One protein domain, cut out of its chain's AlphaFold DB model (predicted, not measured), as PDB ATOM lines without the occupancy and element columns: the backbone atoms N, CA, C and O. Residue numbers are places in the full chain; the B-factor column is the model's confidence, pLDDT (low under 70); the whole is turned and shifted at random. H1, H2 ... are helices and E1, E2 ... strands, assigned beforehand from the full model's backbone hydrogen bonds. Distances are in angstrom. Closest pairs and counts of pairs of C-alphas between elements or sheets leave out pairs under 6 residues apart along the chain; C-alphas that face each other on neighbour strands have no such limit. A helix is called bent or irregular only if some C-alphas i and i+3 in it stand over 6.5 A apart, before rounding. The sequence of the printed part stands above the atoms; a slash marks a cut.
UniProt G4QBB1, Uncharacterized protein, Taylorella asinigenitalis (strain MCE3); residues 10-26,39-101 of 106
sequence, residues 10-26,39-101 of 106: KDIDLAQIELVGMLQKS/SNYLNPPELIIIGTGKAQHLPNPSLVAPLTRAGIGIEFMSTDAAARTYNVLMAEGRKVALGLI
ATOM      1  N   LYS A  10      41.416 -28.996 -43.525       88.38
ATOM      2  CA  LYS A  10      42.528 -29.829 -44.002       88.38
ATOM      3  C   LYS A  10      43.585 -30.100 -42.932       88.38
ATOM      4  O   LYS A  10      44.316 -31.072 -43.075       88.38
ATOM      5  N   ASP A  11      43.642 -29.277 -41.888       88.06
ATOM      6  CA  ASP A  11      44.593 -29.450 -40.787       88.06
ATOM      7  C   ASP A  11      44.036 -30.387 -39.700       88.06
ATOM      8  O   ASP A  11      44.714 -30.675 -38.716       88.06
ATOM      9  N   ILE A  12      42.794 -30.868 -39.858       90.62
ATOM     10  CA  ILE A  12      42.198 -31.823 -38.927       90.62
ATOM     11  C   ILE A  12      42.854 -33.187 -39.131       90.62
ATOM     12  O   ILE A  12      42.654 -33.850 -40.153       90.62
ATOM     13  N   ASP A  13      43.569 -33.634 -38.105       92.12
ATOM     14  CA  ASP A  13      44.097 -34.984 -37.994       92.12
ATOM     15  C   ASP A  13      43.567 -35.708 -36.740       92.12
ATOM     16  O   ASP A  13      42.713 -35.208 -36.001       92.12
ATOM     17  N   LEU A  14      44.047 -36.934 -36.514       90.31
ATOM     18  CA  LEU A  14      43.593 -37.758 -35.400       90.31
ATOM     19  C   LEU A  14      43.987 -37.140 -34.053       90.31
ATOM     20  O   LEU A  14      43.193 -37.191 -33.118       90.31
ATOM     21  N   ALA A  15      45.177 -36.544 -33.956       90.25
ATOM     22  CA  ALA A  15      45.662 -35.937 -32.721       90.25
ATOM     23  C   ALA A  15      44.809 -34.726 -32.333       90.25
ATOM     24  O   ALA A  15      44.506 -34.525 -31.157       90.25
ATOM     25  N   GLN A  16      44.360 -33.960 -33.325       91.88
ATOM     26  CA  GLN A  16      43.424 -32.868 -33.118       91.88
ATOM     27  C   GLN A  16      42.069 -33.382 -32.612       91.88
ATOM     28  O   GLN A  16      41.549 -32.885 -31.612       91.88
ATOM     29  N   ILE A  17      41.497 -34.414 -33.237       92.50
ATOM     30  CA  ILE A  17      40.213 -34.973 -32.777       92.50
ATOM     31  C   ILE A  17      40.342 -35.558 -31.359       92.50
ATOM     32  O   ILE A  17      39.461 -35.348 -30.523       92.50
ATOM     33  N   GLU A  18      41.455 -36.237 -31.059       91.94
ATOM     34  CA  GLU A  18      41.783 -36.711 -29.708       91.94
ATOM     35  C   GLU A  18      41.849 -35.547 -28.705       91.94
ATOM     36  O   GLU A  18      41.300 -35.653 -27.607       91.94
ATOM     37  N   LEU A  19      42.447 -34.415 -29.091       91.94
ATOM     38  CA  LEU A  19      42.525 -33.213 -28.263       91.94
ATOM     39  C   LEU A  19      41.138 -32.632 -27.952       91.94
ATOM     40  O   LEU A  19      40.852 -32.350 -26.788       91.94
ATOM     41  N   VAL A  20      40.264 -32.493 -28.956       93.12
ATOM     42  CA  VAL A  20      38.882 -32.000 -28.767       93.12
ATOM     43  C   VAL A  20      38.090 -32.904 -27.845       93.12
ATOM     44  O   VAL A  20      37.407 -32.425 -26.943       93.12
ATOM     45  N   GLY A  21      38.190 -34.216 -28.056       92.25
ATOM     46  CA  GLY A  21      37.516 -35.201 -27.218       92.25
ATOM     47  C   GLY A  21      38.085 -35.307 -25.803       92.25
ATOM     48  O   GLY A  21      37.561 -36.095 -25.021       92.25
ATOM     49  N   MET A  22      39.157 -34.567 -25.481       90.25
ATOM     50  CA  MET A  22      39.955 -34.736 -24.261       90.25
ATOM     51  C   MET A  22      40.346 -36.203 -24.035       90.25
ATOM     52  O   MET A  22      40.382 -36.697 -22.906       90.25
ATOM     53  N   LEU A  23      40.612 -36.919 -25.129       90.12
ATOM     54  CA  LEU A  23      40.833 -38.352 -25.108       90.12
ATOM     55  C   LEU A  23      42.180 -38.661 -24.456       90.12
ATOM     56  O   LEU A  23      43.241 -38.274 -24.944       90.12
ATOM     57  N   GLN A  24      42.137 -39.411 -23.360       86.56
ATOM     58  CA  GLN A  24      43.327 -39.924 -22.692       86.56
ATOM     59  C   GLN A  24      43.437 -41.414 -22.958       86.56
ATOM     60  O   GLN A  24      42.524 -42.165 -22.624       86.56
ATOM     61  N   LYS A  25      44.544 -41.857 -23.554       82.81
ATOM     62  CA  LYS A  25      44.779 -43.287 -23.774       82.81
ATOM     63  C   LYS A  25      44.977 -43.980 -22.423       82.81
ATOM     64  O   LYS A  25      45.719 -43.463 -21.585       82.81
ATOM     65  N   SER A  26      44.317 -45.116 -22.188       73.38
ATOM     66  CA  SER A  26      44.645 -45.942 -21.020       73.38
ATOM     67  C   SER A  26      46.088 -46.423 -21.170       73.38
ATOM     68  O   SER A  26      46.559 -46.655 -22.285       73.38
ATOM     69  N   SER A  39      37.391 -49.557 -26.180       63.72
ATOM     70  CA  SER A  39      37.974 -48.224 -26.079       63.72
ATOM     71  C   SER A  39      39.296 -48.230 -25.307       63.72
ATOM     72  O   SER A  39      39.301 -48.297 -24.078       63.72
ATOM     73  N   ASN A  40      40.407 -47.994 -26.006       77.31
ATOM     74  CA  ASN A  40      41.713 -47.679 -25.400       77.31
ATOM     75  C   ASN A  40      41.753 -46.275 -24.756       77.31
ATOM     76  O   ASN A  40      42.831 -45.724 -24.552       77.31
ATOM     77  N   TYR A  41      40.597 -45.660 -24.493       84.19
ATOM     78  CA  TYR A  41      40.465 -44.309 -23.962       84.19
ATOM     79  C   TYR A  41      39.779 -44.331 -22.597       84.19
ATOM     80  O   TYR A  41      38.817 -45.067 -22.376       84.19
ATOM     81  N   LEU A  42      40.269 -43.505 -21.680       83.69
ATOM     82  CA  LEU A  42      39.704 -43.304 -20.353       83.69
ATOM     83  C   LEU A  42      38.539 -42.316 -20.441       83.69
ATOM     84  O   LEU A  42      38.727 -41.179 -20.860       83.69
ATOM     85  N   ASN A  43      37.348 -42.747 -20.012       82.94
ATOM     86  CA  ASN A  43      36.126 -41.934 -19.960       82.94
ATOM     87  C   ASN A  43      35.829 -41.138 -21.252       82.94
ATOM     88  O   ASN A  43      35.610 -39.927 -21.165       82.94
ATOM     89  N   PRO A  44      35.811 -41.776 -22.439       88.69
ATOM     90  CA  PRO A  44      35.580 -41.050 -23.680       88.69
ATOM     91  C   PRO A  44      34.173 -40.420 -23.711       88.69
ATOM     92  O   PRO A  44      33.245 -40.953 -23.084       88.69
ATOM     93  N   PRO A  45      33.984 -39.304 -24.440       92.12
ATOM     94  CA  PRO A  45      32.657 -38.821 -24.789       92.12
ATOM     95  C   PRO A  45      31.934 -39.852 -25.664       92.12
ATOM     96  O   PRO A  45      32.555 -40.659 -26.356       92.12
ATOM     97  N   GLU A  46      30.605 -39.797 -25.663       90.75
ATOM     98  CA  GLU A  46      29.770 -40.595 -26.565       90.75
ATOM     99  C   GLU A  46      29.907 -40.117 -28.018       90.75
ATOM    100  O   GLU A  46      29.870 -40.920 -28.951       90.75
ATOM    101  N   LEU A  47      30.055 -38.802 -28.202       94.56
ATOM    102  CA  LEU A  47      30.101 -38.151 -29.506       94.56
ATOM    103  C   LEU A  47      31.105 -36.996 -29.506       94.56
ATOM    104  O   LEU A  47      31.129 -36.175 -28.587       94.56
ATOM    105  N   ILE A  48      31.889 -36.900 -30.576       96.50
ATOM    106  CA  ILE A  48      32.716 -35.739 -30.896       96.50
ATOM    107  C   ILE A  48      32.119 -35.056 -32.127       96.50
ATOM    108  O   ILE A  48      32.015 -35.663 -33.192       96.50
ATOM    109  N   ILE A  49      31.748 -33.786 -31.994       97.69
ATOM    110  CA  ILE A  49      31.261 -32.963 -33.101       97.69
ATOM    111  C   ILE A  49      32.383 -32.036 -33.560       97.69
ATOM    112  O   ILE A  49      32.946 -31.285 -32.760       97.69
ATOM    113  N   ILE A  50      32.674 -32.048 -34.860       97.19
ATOM    114  CA  ILE A  50      33.635 -31.151 -35.495       97.19
ATOM    115  C   ILE A  50      32.909 -30.197 -36.450       97.19
ATOM    116  O   ILE A  50      32.370 -30.592 -37.489       97.19
ATOM    117  N   GLY A  51      32.910 -28.912 -36.102       96.62
ATOM    118  CA  GLY A  51      32.475 -27.818 -36.963       96.62
ATOM    119  C   GLY A  51      33.583 -27.424 -37.932       96.62
ATOM    120  O   GLY A  51      34.619 -26.906 -37.523       96.62
ATOM    121  N   THR A  52      33.363 -27.655 -39.224       95.88
ATOM    122  CA  THR A  52      34.385 -27.521 -40.282       95.88
ATOM    123  C   THR A  52      34.403 -26.153 -40.977       95.88
ATOM    124  O   THR A  52      34.995 -26.002 -42.045       95.88
ATOM    125  N   GLY A  53      33.776 -25.140 -40.373       93.94
ATOM    126  CA  GLY A  53      33.639 -23.794 -40.932       93.94
ATOM    127  C   GLY A  53      32.287 -23.587 -41.618       93.94
ATOM    128  O   GLY A  53      31.257 -24.059 -41.135       93.94
ATOM    129  N   LYS A  54      32.266 -22.861 -42.741       93.44
ATOM    130  CA  LYS A  54      31.022 -22.469 -43.440       93.44
ATOM    131  C   LYS A  54      30.226 -23.624 -44.047       93.44
ATOM    132  O   LYS A  54      29.025 -23.494 -44.248       93.44
ATOM    133  N   ALA A  55      30.885 -24.729 -44.363       93.88
ATOM    134  CA  ALA A  55      30.268 -25.892 -44.985       93.88
ATOM    135  C   ALA A  55      30.820 -27.168 -44.361       93.88
ATOM    136  O   ALA A  55      31.940 -27.174 -43.852       93.88
ATOM    137  N   GLN A  56      30.037 -28.243 -44.430       96.19
ATOM    138  CA  GLN A  56      30.473 -29.566 -44.008       96.19
ATOM    139  C   GLN A  56      31.596 -30.077 -44.914       96.19
ATOM    140  O   GLN A  56      31.425 -30.185 -46.128       96.19
ATOM    141  N   HIS A  57      32.702 -30.481 -44.298       94.88
ATOM    142  CA  HIS A  57      33.780 -31.199 -44.962       94.88
ATOM    143  C   HIS A  57      33.977 -32.558 -44.299       94.88
ATOM    144  O   HIS A  57      34.253 -32.644 -43.105       94.88
ATOM    145  N   LEU A  58      33.826 -33.626 -45.080       93.12
ATOM    146  CA  LEU A  58      34.067 -34.982 -44.600       93.12
ATOM    147  C   LEU A  58      35.553 -35.328 -44.750       93.12
ATOM    148  O   LEU A  58      36.104 -35.154 -45.842       93.12
ATOM    149  N   PRO A  59      36.214 -35.828 -43.693       91.75
ATOM    150  CA  PRO A  59      37.582 -36.300 -43.810       91.75
ATOM    151  C   PRO A  59      37.637 -37.647 -44.540       91.75
ATOM    152  O   PRO A  59      36.624 -38.305 -44.788       91.75
ATOM    153  N   ASN A  60      38.854 -38.112 -44.826       93.31
ATOM    154  CA  ASN A  60      39.058 -39.493 -45.248       93.31
ATOM    155  C   ASN A  60      38.558 -40.455 -44.143       93.31
ATOM    156  O   ASN A  60      38.943 -40.268 -42.988       93.31
ATOM    157  N   PRO A  61      37.781 -41.511 -44.455       91.00
ATOM    158  CA  PRO A  61      37.298 -42.467 -43.452       91.00
ATOM    159  C   PRO A  61      38.407 -43.092 -42.591       91.00
ATOM    160  O   PRO A  61      38.196 -43.389 -41.417       91.00
ATOM    161  N   SER A  62      39.612 -43.240 -43.147       92.62
ATOM    162  CA  SER A  62      40.785 -43.751 -42.425       92.62
ATOM    163  C   SER A  62      41.177 -42.879 -41.231       92.62
ATOM    164  O   SER A  62      41.763 -43.395 -40.282       92.62
ATOM    165  N   LEU A  63      40.841 -41.584 -41.259       91.44
ATOM    166  CA  LEU A  63      41.106 -40.651 -40.167       91.44
ATOM    167  C   LEU A  63      40.298 -41.004 -38.913       91.44
ATOM    168  O   LEU A  63      40.824 -40.983 -37.805       91.44
ATOM    169  N   VAL A  64      39.019 -41.332 -39.100       91.31
ATOM    170  CA  VAL A  64      38.056 -41.549 -38.006       91.31
ATOM    171  C   VAL A  64      37.946 -43.015 -37.598       91.31
ATOM    172  O   VAL A  64      37.557 -43.309 -36.470       91.31
ATOM    173  N   ALA A  65      38.355 -43.941 -38.471       91.00
ATOM    174  CA  ALA A  65      38.297 -45.380 -38.221       91.00
ATOM    175  C   ALA A  65      38.900 -45.828 -36.869       91.00
ATOM    176  O   ALA A  65      38.294 -46.690 -36.231       91.00
ATOM    177  N   PRO A  66      40.041 -45.290 -36.382       88.75
ATOM    178  CA  PRO A  66      40.571 -45.654 -35.066       88.75
ATOM    179  C   PRO A  66      39.623 -45.312 -33.911       88.75
ATOM    180  O   PRO A  66      39.492 -46.100 -32.979       88.75
ATOM    181  N   LEU A  67      38.944 -44.167 -33.987       88.94
ATOM    182  CA  LEU A  67      38.018 -43.696 -32.959       88.94
ATOM    183  C   LEU A  67      36.684 -44.448 -33.026       88.94
ATOM    184  O   LEU A  67      36.169 -44.872 -31.995       88.94
ATOM    185  N   THR A  68      36.179 -44.717 -34.233       88.88
ATOM    186  CA  THR A  68      34.974 -45.539 -34.424       88.88
ATOM    187  C   THR A  68      35.181 -46.967 -33.919       88.88
ATOM    188  O   THR A  68      34.308 -47.509 -33.248       88.88
ATOM    189  N   ARG A  69      36.354 -47.573 -34.166       86.31
ATOM    190  CA  ARG A  69      36.711 -48.882 -33.582       86.31
ATOM    191  C   ARG A  69      36.773 -48.847 -32.056       86.31
ATOM    192  O   ARG A  69      36.484 -49.856 -31.427       86.31
ATOM    193  N   ALA A  70      37.105 -47.694 -31.481       84.69
ATOM    194  CA  ALA A  70      37.075 -47.465 -30.042       84.69
ATOM    195  C   ALA A  70      35.666 -47.158 -29.494       84.69
ATOM    196  O   ALA A  70      35.539 -46.834 -28.316       84.69
ATOM    197  N   GLY A  71      34.614 -47.243 -30.318       87.25
ATOM    198  CA  GLY A  71      33.230 -46.975 -29.915       87.25
ATOM    199  C   GLY A  71      32.893 -45.493 -29.740       87.25
ATOM    200  O   GLY A  71      31.866 -45.177 -29.149       87.25
ATOM    201  N   ILE A  72      33.739 -44.585 -30.237       91.31
ATOM    202  CA  ILE A  72      33.531 -43.135 -30.152       91.31
ATOM    203  C   ILE A  72      32.868 -42.665 -31.448       91.31
ATOM    204  O   ILE A  72      33.415 -42.867 -32.537       91.31
ATOM    205  N   GLY A  73      31.692 -42.039 -31.346       92.69
ATOM    206  CA  GLY A  73      31.029 -41.412 -32.488       92.69
ATOM    207  C   GLY A  73      31.735 -40.118 -32.890       92.69
ATOM    208  O   GLY A  73      32.119 -39.335 -32.022       92.69
ATOM    209  N   ILE A  74      31.886 -39.864 -34.193       95.62
ATOM    210  CA  ILE A  74      32.409 -38.592 -34.711       95.62
ATOM    211  C   ILE A  74      31.495 -38.085 -35.819       95.62
ATOM    212  O   ILE A  74      31.221 -38.813 -36.774       95.62
ATOM    213  N   GLU A  75      31.076 -36.826 -35.716       96.69
ATOM    214  CA  GLU A  75      30.284 -36.140 -36.733       96.69
ATOM    215  C   GLU A  75      30.984 -34.874 -37.225       96.69
ATOM    216  O   GLU A  75      31.557 -34.111 -36.448       96.69
ATOM    217  N   PHE A  76      30.901 -34.639 -38.534       97.00
ATOM    218  CA  PHE A  76      31.417 -33.444 -39.192       97.00
ATOM    219  C   PHE A  76      30.250 -32.683 -39.798       97.00
ATOM    220  O   PHE A  76      29.456 -33.257 -40.542       97.00
ATOM    221  N   MET A  77      30.167 -31.388 -39.514       97.31
ATOM    222  CA  MET A  77      29.122 -30.510 -40.039       97.31
ATOM    223  C   MET A  77      29.654 -29.077 -40.196       97.31
ATOM    224  O   MET A  77      30.825 -28.806 -39.906       97.31
ATOM    225  N   SER A  78      28.836 -28.153 -40.704       96.56
ATOM    226  CA  SER A  78      29.174 -26.725 -40.655       96.56
ATOM    227  C   SER A  78      29.205 -26.242 -39.199       96.56
ATOM    228  O   SER A  78      28.513 -26.780 -38.335       96.56
ATOM    229  N   THR A  79      30.017 -25.227 -38.905       95.94
ATOM    230  CA  THR A  79      30.218 -24.703 -37.543       95.94
ATOM    231  C   THR A  79      28.913 -24.223 -36.899       95.94
ATOM    232  O   THR A  79      28.707 -24.435 -35.705       95.94
ATOM    233  N   ASP A  80      27.994 -23.640 -37.674       96.12
ATOM    234  CA  ASP A  80      26.689 -23.206 -37.166       96.12
ATOM    235  C   ASP A  80      25.785 -24.392 -36.784       96.12
ATOM    236  O   ASP A  80      25.111 -24.350 -35.754       96.12
ATOM    237  N   ALA A  81      25.797 -25.464 -37.581       97.81
ATOM    238  CA  ALA A  81      25.066 -26.687 -37.279       97.81
ATOM    239  C   ALA A  81      25.670 -27.393 -36.059       97.81
ATOM    240  O   ALA A  81      24.931 -27.764 -35.150       97.81
ATOM    241  N   ALA A  82      27.003 -27.472 -35.989       97.81
ATOM    242  CA  ALA A  82      27.742 -28.079 -34.883       97.81
ATOM    243  C   ALA A  82      27.386 -27.445 -33.538       97.81
ATOM    244  O   ALA A  82      27.066 -28.154 -32.585       97.81
ATOM    245  N   ALA A  83      27.380 -26.111 -33.478       97.12
ATOM    246  CA  ALA A  83      27.025 -25.379 -32.267       97.12
ATOM    247  C   ALA A  83      25.578 -25.659 -31.820       97.12
ATOM    248  O   ALA A  83      25.328 -25.870 -30.633       97.12
ATOM    249  N   ARG A  84      24.621 -25.704 -32.759       97.62
ATOM    250  CA  ARG A  84      23.217 -26.019 -32.445       97.62
ATOM    251  C   ARG A  84      23.063 -27.448 -31.929       97.62
ATOM    252  O   ARG A  84      22.451 -27.638 -30.882       97.62
ATOM    253  N   THR A  85      23.638 -28.428 -32.624       97.88
ATOM    254  CA  THR A  85      23.567 -29.844 -32.235       97.88
ATOM    255  C   THR A  85      24.201 -30.071 -30.867       97.88
ATOM    256  O   THR A  85      23.593 -30.712 -30.013       97.88
ATOM    257  N   TYR A  86      25.375 -29.484 -30.614       97.81
ATOM    258  CA  TYR A  86      26.024 -29.548 -29.305       97.81
ATOM    259  C   TYR A  86      25.117 -29.032 -28.189       97.81
ATOM    260  O   TYR A  86      24.955 -29.713 -27.182       97.81
ATOM    261  N   ASN A  87      24.480 -27.872 -28.375       97.00
ATOM    262  CA  ASN A  87      23.599 -27.300 -27.357       97.00
ATOM    263  C   ASN A  87      22.412 -28.214 -27.028       97.00
ATOM    264  O   ASN A  87      22.062 -28.346 -25.858       97.00
ATOM    265  N   VAL A  88      21.815 -28.860 -28.036       98.00
ATOM    266  CA  VAL A  88      20.723 -29.825 -27.825       98.00
ATOM    267  C   VAL A  88      21.223 -31.035 -27.034       98.00
ATOM    268  O   VAL A  88      20.666 -31.349 -25.987       98.00
ATOM    269  N   LEU A  89      22.314 -31.669 -27.471       97.00
ATOM    270  CA  LEU A  89      22.852 -32.871 -26.818       97.00
ATOM    271  C   LEU A  89      23.354 -32.597 -25.394       97.00
ATOM    272  O   LEU A  89      23.187 -33.426 -24.499       97.00
ATOM    273  N   MET A  90      23.942 -31.422 -25.170       95.12
ATOM    274  CA  MET A  90      24.325 -30.965 -23.837       95.12
ATOM    275  C   MET A  90      23.106 -30.762 -22.938       95.12
ATOM    276  O   MET A  90      23.143 -31.156 -21.775       95.12
ATOM    277  N   ALA A  91      22.022 -30.179 -23.460       96.94
ATOM    278  CA  ALA A  91      20.778 -30.009 -22.709       96.94
ATOM    279  C   ALA A  91      20.117 -31.355 -22.355       96.94
ATOM    280  O   ALA A  91      19.464 -31.461 -21.319       96.94
ATOM    281  N   GLU A  92      20.333 -32.393 -23.165       97.38
ATOM    282  CA  GLU A  92      19.927 -33.778 -22.882       97.38
ATOM    283  C   GLU A  92      20.832 -34.492 -21.856       97.38
ATOM    284  O   GLU A  92      20.543 -35.619 -21.459       97.38
ATOM    285  N   GLY A  93      21.926 -33.864 -21.409       94.81
ATOM    286  CA  GLY A  93      22.854 -34.436 -20.428       94.81
ATOM    287  C   GLY A  93      23.820 -35.479 -21.000       94.81
ATOM    288  O   GLY A  93      24.407 -36.254 -20.241       94.81
ATOM    289  N   ARG A  94      23.996 -35.516 -22.324       94.62
ATOM    290  CA  ARG A  94      24.901 -36.456 -22.997       94.62
ATOM    291  C   ARG A  94      26.357 -36.014 -22.889       94.62
ATOM    292  O   ARG A  94      26.662 -34.821 -22.845       94.62
ATOM    293  N   LYS A  95      27.287 -36.972 -22.896       92.62
ATOM    294  CA  LYS A  95      28.728 -36.673 -22.910       92.62
ATOM    295  C   LYS A  95      29.175 -36.373 -24.335       92.62
ATOM    296  O   LYS A  95      29.552 -37.283 -25.070       92.62
ATOM    297  N   VAL A  96      29.140 -35.104 -24.722       95.94
ATOM    298  CA  VAL A  96      29.535 -34.643 -26.057       95.94
ATOM    299  C   VAL A  96      30.727 -33.687 -25.986       95.94
ATOM    300  O   VAL A  96      30.803 -32.833 -25.104       95.94
ATOM    301  N   ALA A  97      31.659 -33.827 -26.926       96.25
ATOM    302  CA  ALA A  97      32.760 -32.892 -27.139       96.25
ATOM    303  C   ALA A  97      32.553 -32.101 -28.437       96.25
ATOM    304  O   ALA A  97      31.960 -32.610 -29.391       96.25
ATOM    305  N   LEU A  98      33.051 -30.864 -28.482       96.62
ATOM    306  CA  LEU A  98      32.873 -29.957 -29.615       96.62
ATOM    307  C   LEU A  98      34.187 -29.263 -29.977       96.62
ATOM    308  O   LEU A  98      34.792 -28.600 -29.137       96.62
ATOM    309  N   GLY A  99      34.585 -29.371 -31.243       95.44
ATOM    310  CA  GLY A  99      35.678 -28.605 -31.839       95.44
ATOM    311  C   GLY A  99      35.145 -27.762 -32.989       95.44
ATOM    312  O   GLY A  99      34.493 -28.297 -33.882       95.44
ATOM    313  N   LEU A 100      35.394 -26.453 -32.985       94.81
ATOM    314  CA  LEU A 100      34.899 -25.541 -34.018       94.81
ATOM    315  C   LEU A 100      36.057 -24.863 -34.741       94.81
ATOM    316  O   LEU A 100      36.975 -24.343 -34.108       94.81
ATOM    317  N   ILE A 101      35.974 -24.808 -36.067       92.50
ATOM    318  CA  ILE A 101      36.769 -23.892 -36.880       92.50
ATOM    319  C   ILE A 101      35.972 -22.595 -37.015       92.50
ATOM    320  O   ILE A 101      34.851 -22.587 -37.539       92.50
TER     321      ILE A 101
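AT A GLANCE: This is residues 10 to 26 and 39 to 101 of the 106 residues of an uncharacterized protein of Taylorella asinigenitalis (strain MCE3) (UniProt G4QBB1). A parallel sheet, order E2 E1 E3, has H3 along one face, H1 crossing the other and H2 only grazing it. The 80 printed residues include, in order, H1 E1 H2 E2 H3 E3. The mixed whole is compact, with radius of gyration of the C-alphas 11.9 A and spans 34 by 30 by 16 A. E1, H2, E2 make a strand-helix-strand unit, parallel neighbours joined by a helix.

HOW THE PARTS SIT: Start at H1, residues 14 to 20; H3, residues 79 to 91, is on the opposite face. E1, residues 47 to 51, neighbours E2, residues 73 to 77, with N 50 and O 75 2.8 A apart. H2, residues 61 to 69, is irregular, C-alphas 63 and 66 7.2 A apart. O i to N i+4 pairs are within hydrogen-bond range throughout H1 and H3, 3 of 5 in H2.

IN THESE COORDINATES: Find C-alpha 14 at (43.593, -37.758, -35.400); E3, residues 96 to 100, ends at C-alpha 100 at (34.899, -25.541, -34.018).

THE WHOLE: Residues 27 to 38 are cut out, C-alphas 26 and 39 are 8.7 A apart, and residue 39 is under pLDDT 70.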